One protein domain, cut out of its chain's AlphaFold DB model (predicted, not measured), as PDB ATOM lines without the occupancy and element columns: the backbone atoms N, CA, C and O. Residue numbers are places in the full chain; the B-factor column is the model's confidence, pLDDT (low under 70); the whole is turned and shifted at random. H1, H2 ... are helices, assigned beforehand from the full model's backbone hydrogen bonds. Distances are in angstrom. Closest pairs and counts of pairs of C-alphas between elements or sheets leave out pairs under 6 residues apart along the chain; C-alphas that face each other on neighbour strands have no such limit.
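Overview. This is residues 8 to 121 of the 126 residues of an uncharacterized protein of Leptospira kobayashii (UniProt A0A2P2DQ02). A long helical hairpin, H1 and H2, has a shorter helix, H3, set across its open end at a steep angle, so that H2 and H3 make a corner. H4 crosses the far part of H3, away from the hairpin, and after a long loop the small H5 packs on H3. The printed part has 114 residues, with five named helices in the order H1 to H5 and no named strand: all helix. It is compact, with a radius of gyration of the C-alphas of 15.0 A and spans of 41 by 37 by 25 A.

Along the chain. H1, residues 8 to 33, begins at C-alpha 8 (28.090, -18.220, -48.520) and is 36.8 A long. H2, residues 38 to 64, is 39.1 A long. H3, residues 66 to 81, measures 22.2 A and H4, residues 88 to 102, 21.0 A. H5, residues 117 to 120, ends at C-alpha 120 (38.116, -6.482, -53.188).

Arrangement. H1 and H2 touch at a shallow tilt of 19 degrees, opposite ways, closest at the C-alphas of Cys 22 and Arg 47, 4.9 A. With residues 8 to 13 alone, H1 touches H3 at a steep tilt of 54 degrees; the closest C-alphas are those of Thr 9 and Ala 68, 5.0 A. H3 touches H4 with residues 76 to 80 alone, only just about perpendicular at 71 degrees, closest at the C-alphas of Leu 80 and Arg 94, 5.4 A. H5 touches H3, the C-alphas of Val 73 and Pro 117 being 5.1 A apart. H4 is apart from H1 and H2. In H1, H3 and H4 every O i to N i+4 pair is within hydrogen-bond range, in H2 22 of 23; H5 is too short for such a pair.

Size, cuts and confidence. The C-alphas farthest apart, Asp 38 and Asn 85, are 43.0 A apart. The printed part has no cut. The link from H4 to H5, residues 103 to 116, is long. Mean pLDDT of the printed part is 74.7; 41 residues are under 70, among them 88 to 115.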
ATOM      1  N   GLU A   8      27.040 -19.026 -49.131       92.75
ATOM      2  CA  GLU A   8      28.090 -18.220 -48.520       92.75
ATOM      3  C   GLU A   8      27.974 -16.738 -48.900       92.75
ATOM      4  O   GLU A   8      28.173 -15.863 -48.059       92.75
ATOM      5  N   THR A   9      27.552 -16.434 -50.131       89.69
ATOM      6  CA  THR A   9      27.236 -15.060 -50.549       89.69
ATOM      7  C   THR A   9      26.076 -14.498 -49.732       89.69
ATOM      8  O   THR A   9      26.131 -13.358 -49.267       89.69
ATOM      9  N   GLN A  10      25.030 -15.295 -49.494       90.31
ATOM     10  CA  GLN A  10      23.905 -14.877 -48.657       90.31
ATOM     11  C   GLN A  10      24.330 -14.676 -47.194       90.31
ATOM     12  O   GLN A  10      23.874 -13.729 -46.551       90.31
ATOM     13  N   GLN A  11      25.223 -15.522 -46.673       91.25
ATOM     14  CA  GLN A  11      25.813 -15.349 -45.343       91.25
ATOM     15  C   GLN A  11      26.617 -14.045 -45.254       91.25
ATOM     16  O   GLN A  11      26.417 -13.283 -44.311       91.25
ATOM     17  N   LEU A  12      27.437 -13.728 -46.265       89.88
ATOM     18  CA  LEU A  12      28.167 -12.458 -46.349       89.88
ATOM     19  C   LEU A  12      27.231 -11.251 -46.390       89.88
ATOM     20  O   LEU A  12      27.466 -10.268 -45.689       89.88
ATOM     21  N   LEU A  13      26.156 -11.308 -47.182       87.44
ATOM     22  CA  LEU A  13      25.158 -10.237 -47.230       87.44
ATOM     23  C   LEU A  13      24.486 -10.032 -45.867       87.44
ATOM     24  O   LEU A  13      24.297  -8.888 -45.454       87.44
ATOM     25  N   ASN A  14      24.166 -11.116 -45.158       89.69
ATOM     26  CA  ASN A  14      23.560 -11.051 -43.830       89.69
ATOM     27  C   ASN A  14      24.534 -10.487 -42.785       89.69
ATOM     28  O   ASN A  14      24.163  -9.577 -42.046       89.69
ATOM     29  N   ALA A  15      25.779 -10.973 -42.753       88.75
ATOM     30  CA  ALA A  15      26.817 -10.485 -41.843       88.75
ATOM     31  C   ALA A  15      27.129  -9.001 -42.097       88.75
ATOM     32  O   ALA A  15      27.218  -8.206 -41.162       88.75
ATOM     33  N   TYR A  16      27.201  -8.598 -43.368       86.44
ATOM     34  CA  TYR A  16      27.365  -7.200 -43.758       86.44
ATOM     35  C   TYR A  16      26.186  -6.326 -43.310       86.44
ATOM     36  O   TYR A  16      26.394  -5.243 -42.761       86.44
ATOM     37  N   ALA A  17      24.950  -6.800 -43.492       84.56
ATOM     38  CA  ALA A  17      23.757  -6.091 -43.037       84.56
ATOM     39  C   ALA A  17      23.711  -5.951 -41.505       84.56
ATOM     40  O   ALA A  17      23.374  -4.874 -41.010       84.56
ATOM     41  N   ASN A  18      24.086  -6.998 -40.763       88.31
ATOM     42  CA  ASN A  18      24.165  -6.971 -39.302       88.31
ATOM     43  C   ASN A  18      25.206  -5.954 -38.817       88.31
ATOM     44  O   ASN A  18      24.888  -5.057 -38.038       88.31
ATOM     45  N   TRP A  19      26.427  -6.029 -39.350       87.12
ATOM     46  CA  TRP A  19      27.486  -5.074 -39.035       87.12
ATOM     47  C   TRP A  19      27.046  -3.626 -39.301       87.12
ATOM     48  O   TRP A  19      27.212  -2.758 -38.442       87.12
ATOM     49  N   ARG A  20      26.404  -3.359 -40.447       81.25
ATOM     50  CA  ARG A  20      25.889  -2.020 -40.773       81.25
ATOM     51  C   ARG A  20      24.816  -1.557 -39.791       81.25
ATOM     52  O   ARG A  20      24.879  -0.420 -39.329       81.25
ATOM     53  N   TYR A  21      23.879  -2.433 -39.432       84.81
ATOM     54  CA  TYR A  21      22.858  -2.137 -38.429       84.81
ATOM     55  C   TYR A  21      23.480  -1.750 -37.077       84.81
ATOM     56  O   TYR A  21      23.037  -0.786 -36.443       84.81
ATOM     57  N   CYS A  22      24.545  -2.438 -36.656       83.69
ATOM     58  CA  CYS A  22      25.291  -2.087 -35.449       83.69
ATOM     59  C   CYS A  22      25.984  -0.722 -35.568       83.69
ATOM     60  O   CYS A  22      25.961   0.052 -34.609       83.69
ATOM     61  N   VAL A  23      26.555  -0.385 -36.731       81.06
ATOM     62  CA  VAL A  23      27.138   0.947 -36.975       81.06
ATOM     63  C   VAL A  23      26.072   2.037 -36.886       81.06
ATOM     64  O   VAL A  23      26.268   2.993 -36.141       81.06
ATOM     65  N   ASP A  24      24.942   1.884 -37.582       80.19
ATOM     66  CA  ASP A  24      23.831   2.848 -37.546       80.19
ATOM     67  C   ASP A  24      23.298   3.055 -36.122       80.19
ATOM     68  O   ASP A  24      23.076   4.188 -35.691       80.19
ATOM     69  N   SER A  25      23.146   1.965 -35.370       79.31
ATOM     70  CA  SER A  25      22.677   2.004 -33.982       79.31
ATOM     71  C   SER A  25      23.674   2.707 -33.059       79.31
ATOM     72  O   SER A  25      23.274   3.501 -32.210       79.31
ATOM     73  N   THR A  26      24.973   2.453 -33.247       77.62
ATOM     74  CA  THR A  26      26.038   3.089 -32.459       77.62
ATOM     75  C   THR A  26      26.128   4.582 -32.770       77.62
ATOM     76  O   THR A  26      26.055   5.389 -31.851       77.62
ATOM     77  N   GLU A  27      26.206   4.966 -34.051       75.94
ATOM     78  CA  GLU A  27      26.273   6.376 -34.474       75.94
ATOM     79  C   GLU A  27      25.030   7.158 -34.018       75.94
ATOM     80  O   GLU A  27      25.139   8.287 -33.537       75.94
ATOM     81  N   GLY A  28      23.840   6.554 -34.131       74.00
ATOM     82  CA  GLY A  28      22.590   7.159 -33.673       74.00
ATOM     83  C   GLY A  28      22.530   7.334 -32.153       74.00
ATOM     84  O   GLY A  28      22.100   8.382 -31.670       74.00
ATOM     85  N   SER A  29      22.995   6.338 -31.393       73.44
ATOM     86  CA  SER A  29      23.024   6.399 -29.928       73.44
ATOM     87  C   SER A  29      24.062   7.396 -29.413       73.44
ATOM     88  O   SER A  29      23.748   8.188 -28.529       73.44
ATOM     89  N   GLU A  30      25.259   7.446 -30.007       73.00
ATOM     90  CA  GLU A  30      26.293   8.431 -29.660       73.00
ATOM     91  C   GLU A  30      25.810   9.866 -29.876       73.00
ATOM     92  O   GLU A  30      26.112  10.749 -29.071       73.00
ATOM     93  N   HIS A  31      25.019  10.091 -30.929       71.88
ATOM     94  CA  HIS A  31      24.431  11.394 -31.215       71.88
ATOM     95  C   HIS A  31      23.355  11.805 -30.196       71.88
ATOM     96  O   HIS A  31      23.222  12.993 -29.905       71.88
ATOM     97  N   PHE A  32      22.599  10.847 -29.647       72.75
ATOM     98  CA  PHE A  32      21.487  11.115 -28.728       72.75
ATOM     99  C   PHE A  32      21.893  11.117 -27.245       72.75
ATOM    100  O   PHE A  32      21.451  11.977 -26.489       72.75
ATOM    101  N   MET A  33      22.722  10.160 -26.815       72.69
ATOM    102  CA  MET A  33      23.051   9.908 -25.401       72.69
ATOM    103  C   MET A  33      24.448  10.393 -24.992       72.69
ATOM    104  O   MET A  33      24.764  10.414 -23.804       72.69
ATOM    105  N   GLY A  34      25.281  10.786 -25.959       69.56
ATOM    106  CA  GLY A  34      26.684  11.125 -25.737       69.56
ATOM    107  C   GLY A  34      27.593   9.895 -25.735       69.56
ATOM    108  O   GLY A  34      27.203   8.800 -25.350       69.56
ATOM    109  N   THR A  35      28.844  10.084 -26.153       69.06
ATOM    110  CA  THR A  35      29.799   9.014 -26.502       69.06
ATOM    111  C   THR A  35      30.257   8.108 -25.355       69.06
ATOM    112  O   THR A  35      30.996   7.162 -25.617       69.06
ATOM    113  N   ASN A  36      29.905   8.421 -24.109       76.75
ATOM    114  CA  ASN A  36      30.387   7.726 -22.911       76.75
ATOM    115  C   ASN A  36      29.243   7.154 -22.058       76.75
ATOM    116  O   ASN A  36      29.469   6.817 -20.900       76.75
ATOM    117  N   SER A  37      28.018   7.086 -22.584       82.25
ATOM    118  CA  SER A  37      26.928   6.409 -21.878       82.25
ATOM    119  C   SER A  37      27.135   4.890 -21.899       82.25
ATOM    120  O   SER A  37      27.639   4.349 -22.884       82.25
ATOM    121  N   ASP A  38      26.690   4.184 -20.859       82.38
ATOM    122  CA  ASP A  38      26.791   2.716 -20.788       82.38
ATOM    123  C   ASP A  38      26.153   2.021 -22.006       82.38
ATOM    124  O   ASP A  38      26.653   1.003 -22.492       82.38
ATOM    125  N   ASP A  39      25.075   2.593 -22.548       78.69
ATOM    126  CA  ASP A  39      24.405   2.073 -23.740       78.69
ATOM    127  C   ASP A  39      25.235   2.281 -25.013       78.69
ATOM    128  O   ASP A  39      25.311   1.374 -25.845       78.69
ATOM    129  N   THR A  40      25.917   3.422 -25.160       73.44
ATOM    130  CA  THR A  40      26.823   3.641 -26.304       73.44
ATOM    131  C   THR A  40      28.043   2.732 -26.253       73.44
ATOM    132  O   THR A  40      28.460   2.235 -27.298       73.44
ATOM    133  N   VAL A  41      28.571   2.437 -25.060       77.44
ATOM    134  CA  VAL A  41      29.658   1.462 -24.880       77.44
ATOM    135  C   VAL A  41      29.207   0.068 -25.320       77.44
ATOM    136  O   VAL A  41      29.835  -0.528 -26.188       77.44
ATOM    137  N   ARG A  42      28.052  -0.411 -24.843       82.06
ATOM    138  CA  ARG A  42      27.504  -1.719 -25.255       82.06
ATOM    139  C   ARG A  42      27.241  -1.822 -26.757       82.06
ATOM    140  O   ARG A  42      27.352  -2.901 -27.337       82.06
ATOM    141  N   LEU A  43      26.817  -0.730 -27.389       79.50
ATOM    142  CA  LEU A  43      26.584  -0.701 -28.831       79.50
ATOM    143  C   LEU A  43      27.895  -0.737 -29.623       79.50
ATOM    144  O   LEU A  43      27.945  -1.418 -30.649       79.50
ATOM    145  N   ARG A  44      28.958  -0.091 -29.125       78.31
ATOM    146  CA  ARG A  44      30.309  -0.228 -29.687       78.31
ATOM    147  C   ARG A  44      30.801  -1.668 -29.611       78.31
ATOM    148  O   ARG A  44      31.220  -2.175 -30.643       78.31
ATOM    149  N   ASP A  45      30.649  -2.334 -28.469       83.75
ATOM    150  CA  ASP A  45      31.050  -3.742 -28.319       83.75
ATOM    151  C   ASP A  45      30.335  -4.629 -29.354       83.75
ATOM    152  O   ASP A  45      30.966  -5.359 -30.110       83.75
ATOM    153  N   LYS A  46      29.008  -4.475 -29.502       86.38
ATOM    154  CA  LYS A  46      28.231  -5.207 -30.521       86.38
ATOM    155  C   LYS A  46      28.684  -4.917 -31.949       86.38
ATOM    156  O   LYS A  46      28.657  -5.801 -32.804       86.38
ATOM    157  N   ARG A  47      29.043  -3.665 -32.236       85.31
ATOM    158  CA  ARG A  47      29.591  -3.271 -33.537       85.31
ATOM    159  C   ARG A  47      30.944  -3.938 -33.781       85.31
ATOM    160  O   ARG A  47      31.187  -4.362 -34.909       85.31
ATOM    161  N   GLU A  48      31.806  -4.004 -32.772       84.19
ATOM    162  CA  GLU A  48      33.109  -4.664 -32.858       84.19
ATOM    163  C   GLU A  48      32.957  -6.172 -33.077       84.19
ATOM    164  O   GLU A  48      33.567  -6.704 -34.005       84.19
ATOM    165  N   ASP A  49      32.067  -6.836 -32.336       87.00
ATOM    166  CA  ASP A  49      31.757  -8.260 -32.516       87.00
ATOM    167  C   ASP A  49      31.273  -8.562 -33.941       87.00
ATOM    168  O   ASP A  49      31.803  -9.449 -34.615       87.00
ATOM    169  N   ALA A  50      30.319  -7.771 -34.450       87.19
ATOM    170  CA  ALA A  50      29.809  -7.926 -35.812       87.19
ATOM    171  C   ALA A  50      30.884  -7.645 -36.880       87.19
ATOM    172  O   ALA A  50      30.876  -8.243 -37.958       87.19
ATOM    173  N   GLU A  51      31.828  -6.738 -36.603       85.56
ATOM    174  CA  GLU A  51      32.961  -6.483 -37.493       85.56
ATOM    175  C   GLU A  51      33.930  -7.670 -37.523       85.56
ATOM    176  O   GLU A  51      34.407  -8.043 -38.599       85.56
ATOM    177  N   ILE A  52      34.226  -8.260 -36.364       84.31
ATOM    178  CA  ILE A  52      35.089  -9.439 -36.246       84.31
ATOM    179  C   ILE A  52      34.465 -10.618 -36.991       84.31
ATOM    180  O   ILE A  52      35.141 -11.220 -37.822       84.31
ATOM    181  N   GLU A  53      33.179 -10.896 -36.767       88.44
ATOM    182  CA  GLU A  53      32.445 -11.969 -37.447       88.44
ATOM    183  C   GLU A  53      32.530 -11.828 -38.973       88.44
ATOM    184  O   GLU A  53      32.919 -12.763 -39.676       88.44
ATOM    185  N   LEU A  54      32.264 -10.626 -39.490       87.75
ATOM    186  CA  LEU A  54      32.344 -10.347 -40.922       87.75
ATOM    187  C   LEU A  54      33.769 -10.528 -41.470       87.75
ATOM    188  O   LEU A  54      33.955 -11.058 -42.565       87.75
ATOM    189  N   ARG A  55      34.795 -10.100 -40.726       85.00
ATOM    190  CA  ARG A  55      36.200 -10.270 -41.131       85.00
ATOM    191  C   ARG A  55      36.618 -11.732 -41.167       85.00
ATOM    192  O   ARG A  55      37.320 -12.110 -42.104       85.00
ATOM    193  N   VAL A  56      36.217 -12.513 -40.167       87.38
ATOM    194  CA  VAL A  56      36.487 -13.954 -40.102       87.38
ATOM    195  C   VAL A  56      35.827 -14.641 -41.287       87.38
ATOM    196  O   VAL A  56      36.528 -15.277 -42.065       87.38
ATOM    197  N   LEU A  57      34.537 -14.384 -41.528       89.56
ATOM    198  CA  LEU A  57      33.819 -14.957 -42.667       89.56
ATOM    199  C   LEU A  57      34.492 -14.616 -44.004       89.56
ATOM    200  O   LEU A  57      34.686 -15.488 -44.844       89.56
ATOM    201  N   ILE A  58      34.905 -13.361 -44.207       88.00
ATOM    202  CA  ILE A  58      35.636 -12.983 -45.423       88.00
ATOM    203  C   ILE A  58      36.978 -13.721 -45.518       88.00
ATOM    204  O   ILE A  58      37.350 -14.163 -46.602       88.00
ATOM    205  N   SER A  59      37.722 -13.833 -44.416       86.44
ATOM    206  CA  SER A  59      39.006 -14.539 -44.393       86.44
ATOM    207  C   SER A  59      38.842 -16.020 -44.738       86.44
ATOM    208  O   SER A  59      39.595 -16.542 -45.557       86.44
ATOM    209  N   ASP A  60      37.831 -16.671 -44.171       88.31
ATOM    210  CA  ASP A  60      37.531 -18.080 -44.413       88.31
ATOM    211  C   ASP A  60      37.137 -18.305 -45.876       88.31
ATOM    212  O   ASP A  60      37.670 -19.197 -46.544       88.31
ATOM    213  N   LEU A  61      36.273 -17.443 -46.421       88.94
ATOM    214  CA  LEU A  61      35.801 -17.549 -47.801       88.94
ATOM    215  C   LEU A  61      36.880 -17.258 -48.835       88.94
ATOM    216  O   LEU A  61      36.856 -17.875 -49.893       88.94
ATOM    217  N   LYS A  62      37.862 -16.399 -48.542       85.62
ATOM    218  CA  LYS A  62      39.022 -16.231 -49.434       85.62
ATOM    219  C   LYS A  62      39.734 -17.555 -49.696       85.62
ATOM    220  O   LYS A  62      40.107 -17.821 -50.827       85.62
ATOM    221  N   SER A  63      39.893 -18.373 -48.657       85.38
ATOM    222  CA  SER A  63      40.626 -19.640 -48.754       85.38
ATOM    223  C   SER A  63      39.778 -20.820 -49.229       85.38
ATOM    224  O   SER A  63      40.302 -21.743 -49.845       85.38
ATOM    225  N   THR A  64      38.478 -20.811 -48.932       89.31
ATOM    226  CA  THR A  64      37.598 -21.966 -49.167       89.31
ATOM    227  C   THR A  64      36.672 -21.789 -50.364       89.31
ATOM    228  O   THR A  64      36.353 -22.779 -51.021       89.31
ATOM    229  N   ARG A  65      36.217 -20.558 -50.637       89.44
ATOM    230  CA  ARG A  65      35.185 -20.268 -51.639       89.44
ATOM    231  C   ARG A  65      35.282 -18.842 -52.215       89.44
ATOM    232  O   ARG A  65      34.358 -18.035 -52.037       89.44
ATOM    233  N   PRO A  66      36.393 -18.494 -52.888       88.50
ATOM    234  CA  PRO A  66      36.635 -17.139 -53.386       88.50
ATOM    235  C   PRO A  66      35.561 -16.654 -54.373       88.50
ATOM    236  O   PRO A  66      35.277 -15.459 -54.429       88.50
ATOM    237  N   GLU A  67      34.898 -17.555 -55.099       89.69
ATOM    238  CA  GLU A  67      33.798 -17.240 -56.012       89.69
ATOM    239  C   GLU A  67      32.556 -16.669 -55.306       89.69
ATOM    240  O   GLU A  67      31.885 -15.797 -55.858       89.69
ATOM    241  N   ALA A  68      32.277 -17.083 -54.066       89.06
ATOM    242  CA  ALA A  68      31.192 -16.510 -53.268       89.06
ATOM    243  C   ALA A  68      31.528 -15.083 -52.814       89.06
ATOM    244  O   ALA A  68      30.676 -14.191 -52.806       89.06
ATOM    245  N   LEU A  69      32.803 -14.836 -52.498       86.88
ATOM    246  CA  LEU A  69      33.280 -13.489 -52.203       86.88
ATOM    247  C   LEU A  69      33.196 -12.592 -53.447       86.88
ATOM    248  O   LEU A  69      32.755 -11.450 -53.337       86.88
ATOM    249  N   GLN A  70      33.561 -13.102 -54.627       86.94
ATOM    250  CA  GLN A  70      33.417 -12.374 -55.893       86.94
ATOM    251  C   GLN A  70      31.951 -12.051 -56.200       86.94
ATOM    252  O   GLN A  70      31.640 -10.912 -56.544       86.94
ATOM    253  N   GLU A  71      31.038 -13.006 -56.015       88.69
ATOM    254  CA  GLU A  71      29.605 -12.766 -56.199       88.69
ATOM    255  C   GLU A  71      29.104 -11.649 -55.270       88.69
ATOM    256  O   GLU A  71      28.434 -10.713 -55.711       88.69
ATOM    257  N   TRP A  72      29.479 -11.694 -53.988       87.06
ATOM    258  CA  TRP A  72      29.132 -10.651 -53.022       87.06
ATOM    259  C   TRP A  72      29.631  -9.266 -53.456       87.06
ATOM    260  O   TRP A  72      28.911  -8.265 -53.348       87.06
ATOM    261  N   VAL A  73      30.854  -9.203 -53.977       84.31
ATOM    262  CA  VAL A  73      31.475  -7.980 -54.488       84.31
ATOM    263  C   VAL A  73      30.718  -7.432 -55.705       84.31
ATOM    264  O   VAL A  73      30.431  -6.231 -55.745       84.31
ATOM    265  N   GLU A  74      30.338  -8.286 -56.656       84.88
ATOM    266  CA  GLU A  74      29.597  -7.898 -57.863       84.88
ATOM    267  C   GLU A  74      28.150  -7.476 -57.559       84.88
ATOM    268  O   GLU A  74      27.662  -6.484 -58.111       84.88
ATOM    269  N   ILE A  75      27.468  -8.122 -56.606       83.06
ATOM    270  CA  ILE A  75      26.144  -7.681 -56.129       83.06
ATOM    271  C   ILE A  75      26.220  -6.248 -55.578       83.06
ATOM    272  O   ILE A  75      25.384  -5.401 -55.895       83.06
ATOM    273  N   ASN A  76      27.240  -5.933 -54.779       78.12
ATOM    274  CA  ASN A  76      27.404  -4.584 -54.229       78.12
ATOM    275  C   ASN A  76      27.862  -3.564 -55.284       78.12
ATOM    276  O   ASN A  76      27.474  -2.394 -55.230       78.12
ATOM    277  N   LYS A  77      28.643  -3.999 -56.275       76.81
ATOM    278  CA  LYS A  77      29.057  -3.178 -57.417       76.81
ATOM    279  C   LYS A  77      27.892  -2.776 -58.298       76.81
ATOM    280  O   LYS A  77      27.686  -1.587 -58.528       76.81
ATOM    281  N   THR A  78      27.081  -3.742 -58.705       76.81
ATOM    282  CA  THR A  78      25.880  -3.491 -59.507       76.81
ATOM    283  C   THR A  78      24.914  -2.544 -58.794       76.81
ATOM    284  O   THR A  78      24.350  -1.663 -59.437       76.81
ATOM    285  N   LEU A  79      24.786  -2.621 -57.462       72.31
ATOM    286  CA  LEU A  79      24.012  -1.651 -56.673       72.31
ATOM    287  C   LEU A  79      24.563  -0.213 -56.754       72.31
ATOM    288  O   LEU A  79      23.784   0.745 -56.783       72.31
ATOM    289  N   LEU A  80      25.886  -0.044 -56.790       68.25
ATOM    290  CA  LEU A  80      26.548   1.264 -56.867       68.25
ATOM    291  C   LEU A  80      26.544   1.856 -58.283       68.25
ATOM    292  O   LEU A  80      26.388   3.075 -58.437       68.25
ATOM    293  N   GLU A  81      26.671   1.006 -59.298       71.69
ATOM    294  CA  GLU A  81      26.707   1.368 -60.720       71.69
ATOM    295  C   GLU A  81      25.312   1.487 -61.353       71.69
ATOM    296  O   GLU A  81      25.177   2.064 -62.433       71.69
ATOM    297  N   ALA A  82      24.259   1.005 -60.681       66.81
ATOM    298  CA  ALA A  82      22.905   1.033 -61.218       66.81
ATOM    299  C   ALA A  82      22.466   2.451 -61.657       66.81
ATOM    300  O   ALA A  82      22.768   3.442 -60.981       66.81
ATOM    301  N   PRO A  83      21.726   2.597 -62.771       63.12
ATOM    302  CA  PRO A  83      21.265   3.898 -63.255       63.12
ATOM    303  C   PRO A  83      20.314   4.579 -62.255       63.12
ATOM    304  O   PRO A  83      19.739   3.944 -61.376       63.12
ATOM    305  N   ALA A  84      20.118   5.895 -62.384       60.91
ATOM    306  CA  ALA A  84      19.308   6.693 -61.450       60.91
ATOM    307  C   ALA A  84      17.828   6.255 -61.336       60.91
ATOM    308  O   ALA A  84      17.133   6.684 -60.420       60.91
ATOM    309  N   ASN A  85      17.358   5.384 -62.232       63.38
ATOM    310  CA  ASN A  85      15.972   4.929 -62.336       63.38
ATOM    311  C   ASN A  85      15.678   3.628 -61.555       63.38
ATOM    312  O   ASN A  85      14.822   2.838 -61.946       63.38
ATOM    313  N   ILE A  86      16.410   3.372 -60.469       66.44
ATOM    314  CA  ILE A  86      16.167   2.222 -59.587       66.44
ATOM    315  C   ILE A  86      15.044   2.500 -58.571       66.44
ATOM    316  O   ILE A  86      14.822   3.656 -58.196       66.44
ATOM    317  N   PRO A  87      14.354   1.456 -58.069       73.62
ATOM    318  CA  PRO A  87      13.365   1.593 -57.002       73.62
ATOM    319  C   PRO A  87      13.907   2.372 -55.795       73.62
ATOM    320  O   PRO A  87      15.093   2.295 -55.467       73.62
ATOM    321  N   LYS A  88      13.033   3.097 -55.080       68.12
ATOM    322  CA  LYS A  88      13.425   3.917 -53.912       68.12
ATOM    323  C   LYS A  88      14.221   3.129 -52.865       68.12
ATOM    324  O   LYS A  88      15.171   3.662 -52.303       68.12
ATOM    325  N   THR A  89      13.869   1.865 -52.635       65.81
ATOM    326  CA  THR A  89      14.583   0.953 -51.726       65.81
ATOM    327  C   THR A  89      16.025   0.707 -52.175       65.81
ATOM    328  O   THR A  89      16.950   0.824 -51.375       65.81
ATOM    329  N   SER A  90      16.241   0.477 -53.470       65.38
ATOM    330  CA  SER A  90      17.570   0.339 -54.075       65.38
ATOM    331  C   SER A  90      18.356   1.656 -54.067       65.38
ATOM    332  O   SER A  90      19.570   1.638 -53.895       65.38
ATOM    333  N   MET A  91      17.689   2.811 -54.185       68.25
ATOM    334  CA  MET A  91      18.339   4.122 -54.030       68.25
ATOM    335  C   MET A  91      18.840   4.378 -52.605       68.25
ATOM    336  O   MET A  91      19.918   4.950 -52.439       68.25
ATOM    337  N   VAL A  92      18.082   3.969 -51.584       69.31
ATOM    338  CA  VAL A  92      18.522   4.051 -50.183       69.31
ATOM    339  C   VAL A  92      19.741   3.154 -49.968       69.31
ATOM    340  O   VAL A  92      20.760   3.642 -49.484       69.31
ATOM    341  N   ALA A  93      19.687   1.900 -50.430       67.19
ATOM    342  CA  ALA A  93      20.816   0.972 -50.364       67.19
ATOM    343  C   ALA A  93      22.061   1.511 -51.094       67.19
ATOM    344  O   ALA A  93      23.165   1.459 -50.560       67.19
ATOM    345  N   ARG A  94      21.886   2.120 -52.275       67.81
ATOM    346  CA  ARG A  94      22.973   2.751 -53.037       67.81
ATOM    347  C   ARG A  94      23.608   3.925 -52.297       67.81
ATOM    348  O   ARG A  94      24.830   4.014 -52.229       67.81
ATOM    349  N   ARG A  95      22.799   4.848 -51.763       69.69
ATOM    350  CA  ARG A  95      23.304   5.988 -50.976       69.69
ATOM    351  C   ARG A  95      24.056   5.508 -49.742       69.69
ATOM    352  O   ARG A  95      25.075   6.099 -49.403       69.69
ATOM    353  N   GLN A  96      23.571   4.439 -49.117       67.31
ATOM    354  CA  GLN A  96      24.208   3.835 -47.958       67.31
ATOM    355  C   GLN A  96      25.559   3.204 -48.323       67.31
ATOM    356  O   GLN A  96      26.569   3.587 -47.746       67.31
ATOM    357  N   ALA A  97      25.618   2.374 -49.365       65.56
ATOM    358  CA  ALA A  97      26.871   1.798 -49.855       65.56
ATOM    359  C   ALA A  97      27.889   2.877 -50.292       65.56
ATOM    360  O   ALA A  97      29.081   2.783 -50.005       65.56
ATOM    361  N   ALA A  98      27.433   3.963 -50.931       65.00
ATOM    362  CA  ALA A  98      28.293   5.091 -51.308       65.00
ATOM    363  C   ALA A  98      28.773   5.911 -50.094       65.00
ATOM    364  O   ALA A  98      29.854   6.507 -50.111       65.00
ATOM    365  N   ARG A  99      27.975   5.956 -49.023       67.12
ATOM    366  CA  ARG A  99      28.351   6.566 -47.749       67.12
ATOM    367  C   ARG A  99      29.417   5.720 -47.054       67.12
ATOM    368  O   ARG A  99      30.462   6.258 -46.693       67.12
ATOM    369  N   ASP A 100      29.195   4.415 -46.948       63.50
ATOM    370  CA  ASP A 100      30.139   3.459 -46.361       63.50
ATOM    371  C   ASP A 100      31.492   3.475 -47.101       63.50
ATOM    372  O   ASP A 100      32.553   3.463 -46.473       63.50
ATOM    373  N   TRP A 101      31.466   3.648 -48.429       62.66
ATOM    374  CA  TRP A 101      32.652   3.912 -49.252       62.66
ATOM    375  C   TRP A 101      33.434   5.154 -48.799       62.66
ATOM    376  O   TRP A 101      34.651   5.104 -48.585       62.66
ATOM    377  N   LYS A 102      32.739   6.291 -48.666       51.91
ATOM    378  CA  LYS A 102      33.336   7.598 -48.350       51.91
ATOM    379  C   LYS A 102      33.893   7.654 -46.926       51.91
ATOM    380  O   LYS A 102      34.908   8.306 -46.702       51.91
ATOM    381  N   PHE A 103      33.256   6.960 -45.984       50.31
ATOM    382  CA  PHE A 103      33.649   6.942 -44.573       50.31
ATOM    383  C   PHE A 103      34.708   5.888 -44.221       50.31
ATOM    384  O   PHE A 103      35.100   5.786 -43.061       50.31
ATOM    385  N   SER A 104      35.283   5.195 -45.213       49.19
ATOM    386  CA  SER A 104      36.539   4.435 -45.049       49.19
ATOM    387  C   SER A 104      37.716   5.278 -44.508       49.19
ATOM    388  O   SER A 104      38.719   4.731 -44.044       49.19
ATOM    389  N   LYS A 105      37.574   6.610 -44.478       39.00
ATOM    390  CA  LYS A 105      38.288   7.511 -43.565       39.00
ATOM    391  C   LYS A 105      37.271   8.213 -42.661       39.00
ATOM    392  O   LYS A 105      36.339   8.840 -43.165       39.00
ATOM    393  N   ASN A 106      37.436   8.122 -41.341       36.72
ATOM    394  CA  ASN A 106      36.603   8.897 -40.418       36.72
ATOM    395  C   ASN A 106      37.036  10.382 -40.380       36.72
ATOM    396  O   ASN A 106      38.083  10.758 -40.908       36.72
ATOM    397  N   PHE A 107      36.238  11.223 -39.713       39.25
ATOM    398  CA  PHE A 107      36.514  12.651 -39.475       39.25
ATOM    399  C   PHE A 107      37.818  12.915 -38.687       39.25
ATOM    400  O   PHE A 107      38.351  14.017 -38.729       39.25
ATOM    401  N   LEU A 108      38.364  11.898 -38.014       44.28
ATOM    402  CA  LEU A 108      39.618  11.958 -37.258       44.28
ATOM    403  C   LEU A 108      40.844  11.554 -38.100       44.28
ATOM    404  O   LEU A 108      41.934  11.396 -37.560       44.28
ATOM    405  N   GLY A 109      40.686  11.341 -39.414       37.81
ATOM    406  CA  GLY A 109      41.781  10.926 -40.296       37.81
ATOM    407  C   GLY A 109      42.268   9.492 -40.058       37.81
ATOM    408  O   GLY A 109      43.236   9.064 -40.686       37.81
ATOM    409  N   VAL A 110      41.587   8.728 -39.200       37.53
ATOM    410  CA  VAL A 110      41.858   7.308 -38.996       37.53
ATOM    411  C   VAL A 110      41.212   6.551 -40.149       37.53
ATOM    412  O   VAL A 110      40.000   6.628 -40.377       37.53
ATOM    413  N   THR A 111      42.034   5.822 -40.902       42.12
ATOM    414  CA  THR A 111      41.580   4.871 -41.916       42.12
ATOM    415  C   THR A 111      40.793   3.784 -41.205       42.12
ATOM    416  O   THR A 111      41.382   2.844 -40.666       42.12
ATOM    417  N   VAL A 112      39.468   3.901 -41.151       43.06
ATOM    418  CA  VAL A 112      38.691   2.831 -40.547       43.06
ATOM    419  C   VAL A 112      38.681   1.694 -41.549       43.06
ATOM    420  O   VAL A 112      38.222   1.808 -42.687       43.06
ATOM    421  N   ARG A 113      39.298   0.591 -41.130       51.91
ATOM    422  CA  ARG A 113      39.571  -0.594 -41.934       51.91
ATOM    423  C   ARG A 113      38.287  -1.356 -42.290       51.91
ATOM    424  O   ARG A 113      38.388  -2.565 -42.433       51.91
ATOM    425  N   TYR A 114      37.135  -0.727 -42.501       60.84
ATOM    426  CA  TYR A 114      35.864  -1.423 -42.708       60.84
ATOM    427  C   TYR A 114      35.982  -2.564 -43.730       60.84
ATOM    428  O   TYR A 114      36.590  -2.355 -44.790       60.84
ATOM    429  N   PRO A 115      35.508  -3.780 -43.413       64.12
ATOM    430  CA  PRO A 115      35.471  -4.915 -44.335       64.12
ATOM    431  C   PRO A 115      34.383  -4.691 -45.403       64.12
ATOM    432  O   PRO A 115      33.386  -5.398 -45.474       64.12
ATOM    433  N   HIS A 116      34.561  -3.648 -46.214       70.88
ATOM    434  CA  HIS A 116      33.631  -3.266 -47.268       70.88
ATOM    435  C   HIS A 116      33.953  -4.035 -48.564       70.88
ATOM    436  O   HIS A 116      35.140  -4.152 -48.898       70.88
ATOM    437  N   PRO A 117      32.942  -4.502 -49.328       68.38
ATOM    438  CA  PRO A 117      33.157  -5.294 -50.543       68.38
ATOM    439  C   PRO A 117      34.051  -4.600 -51.575       68.38
ATOM    440  O   PRO A 117      34.844  -5.244 -52.255       68.38
ATOM    441  N   SER A 118      34.014  -3.268 -51.631       65.81
ATOM    442  CA  SER A 118      34.864  -2.487 -52.538       65.81
ATOM    443  C   SER A 118      36.369  -2.654 -52.348       65.81
ATOM    444  O   SER A 118      37.120  -2.394 -53.282       65.81
ATOM    445  N   LYS A 119      36.835  -3.088 -51.170       66.88
ATOM    446  CA  LYS A 119      38.261  -3.390 -50.958       66.88
ATOM    447  C   LYS A 119      38.762  -4.532 -51.832       66.88
ATOM    448  O   LYS A 119      39.969  -4.677 -51.994       66.88
ATOM    449  N   TYR A 120      37.840  -5.332 -52.348       67.75
ATOM    450  CA  TYR A 120      38.116  -6.482 -53.188       67.75
ATOM    451  C   TYR A 120      37.789  -6.200 -54.665       67.75
ATOM    452  O   TYR A 120      37.892  -7.100 -55.489       67.75
ATOM    453  N   TRP A 121      37.432  -4.959 -55.037       68.50
ATOM    454  CA  TRP A 121      37.258  -4.590 -56.446       68.50
ATOM    455  C   TRP A 121      38.581  -4.590 -57.191       68.50
ATOM    456  O   TRP A 121      39.495  -3.845 -56.845       68.50
TER     457      TRP A 121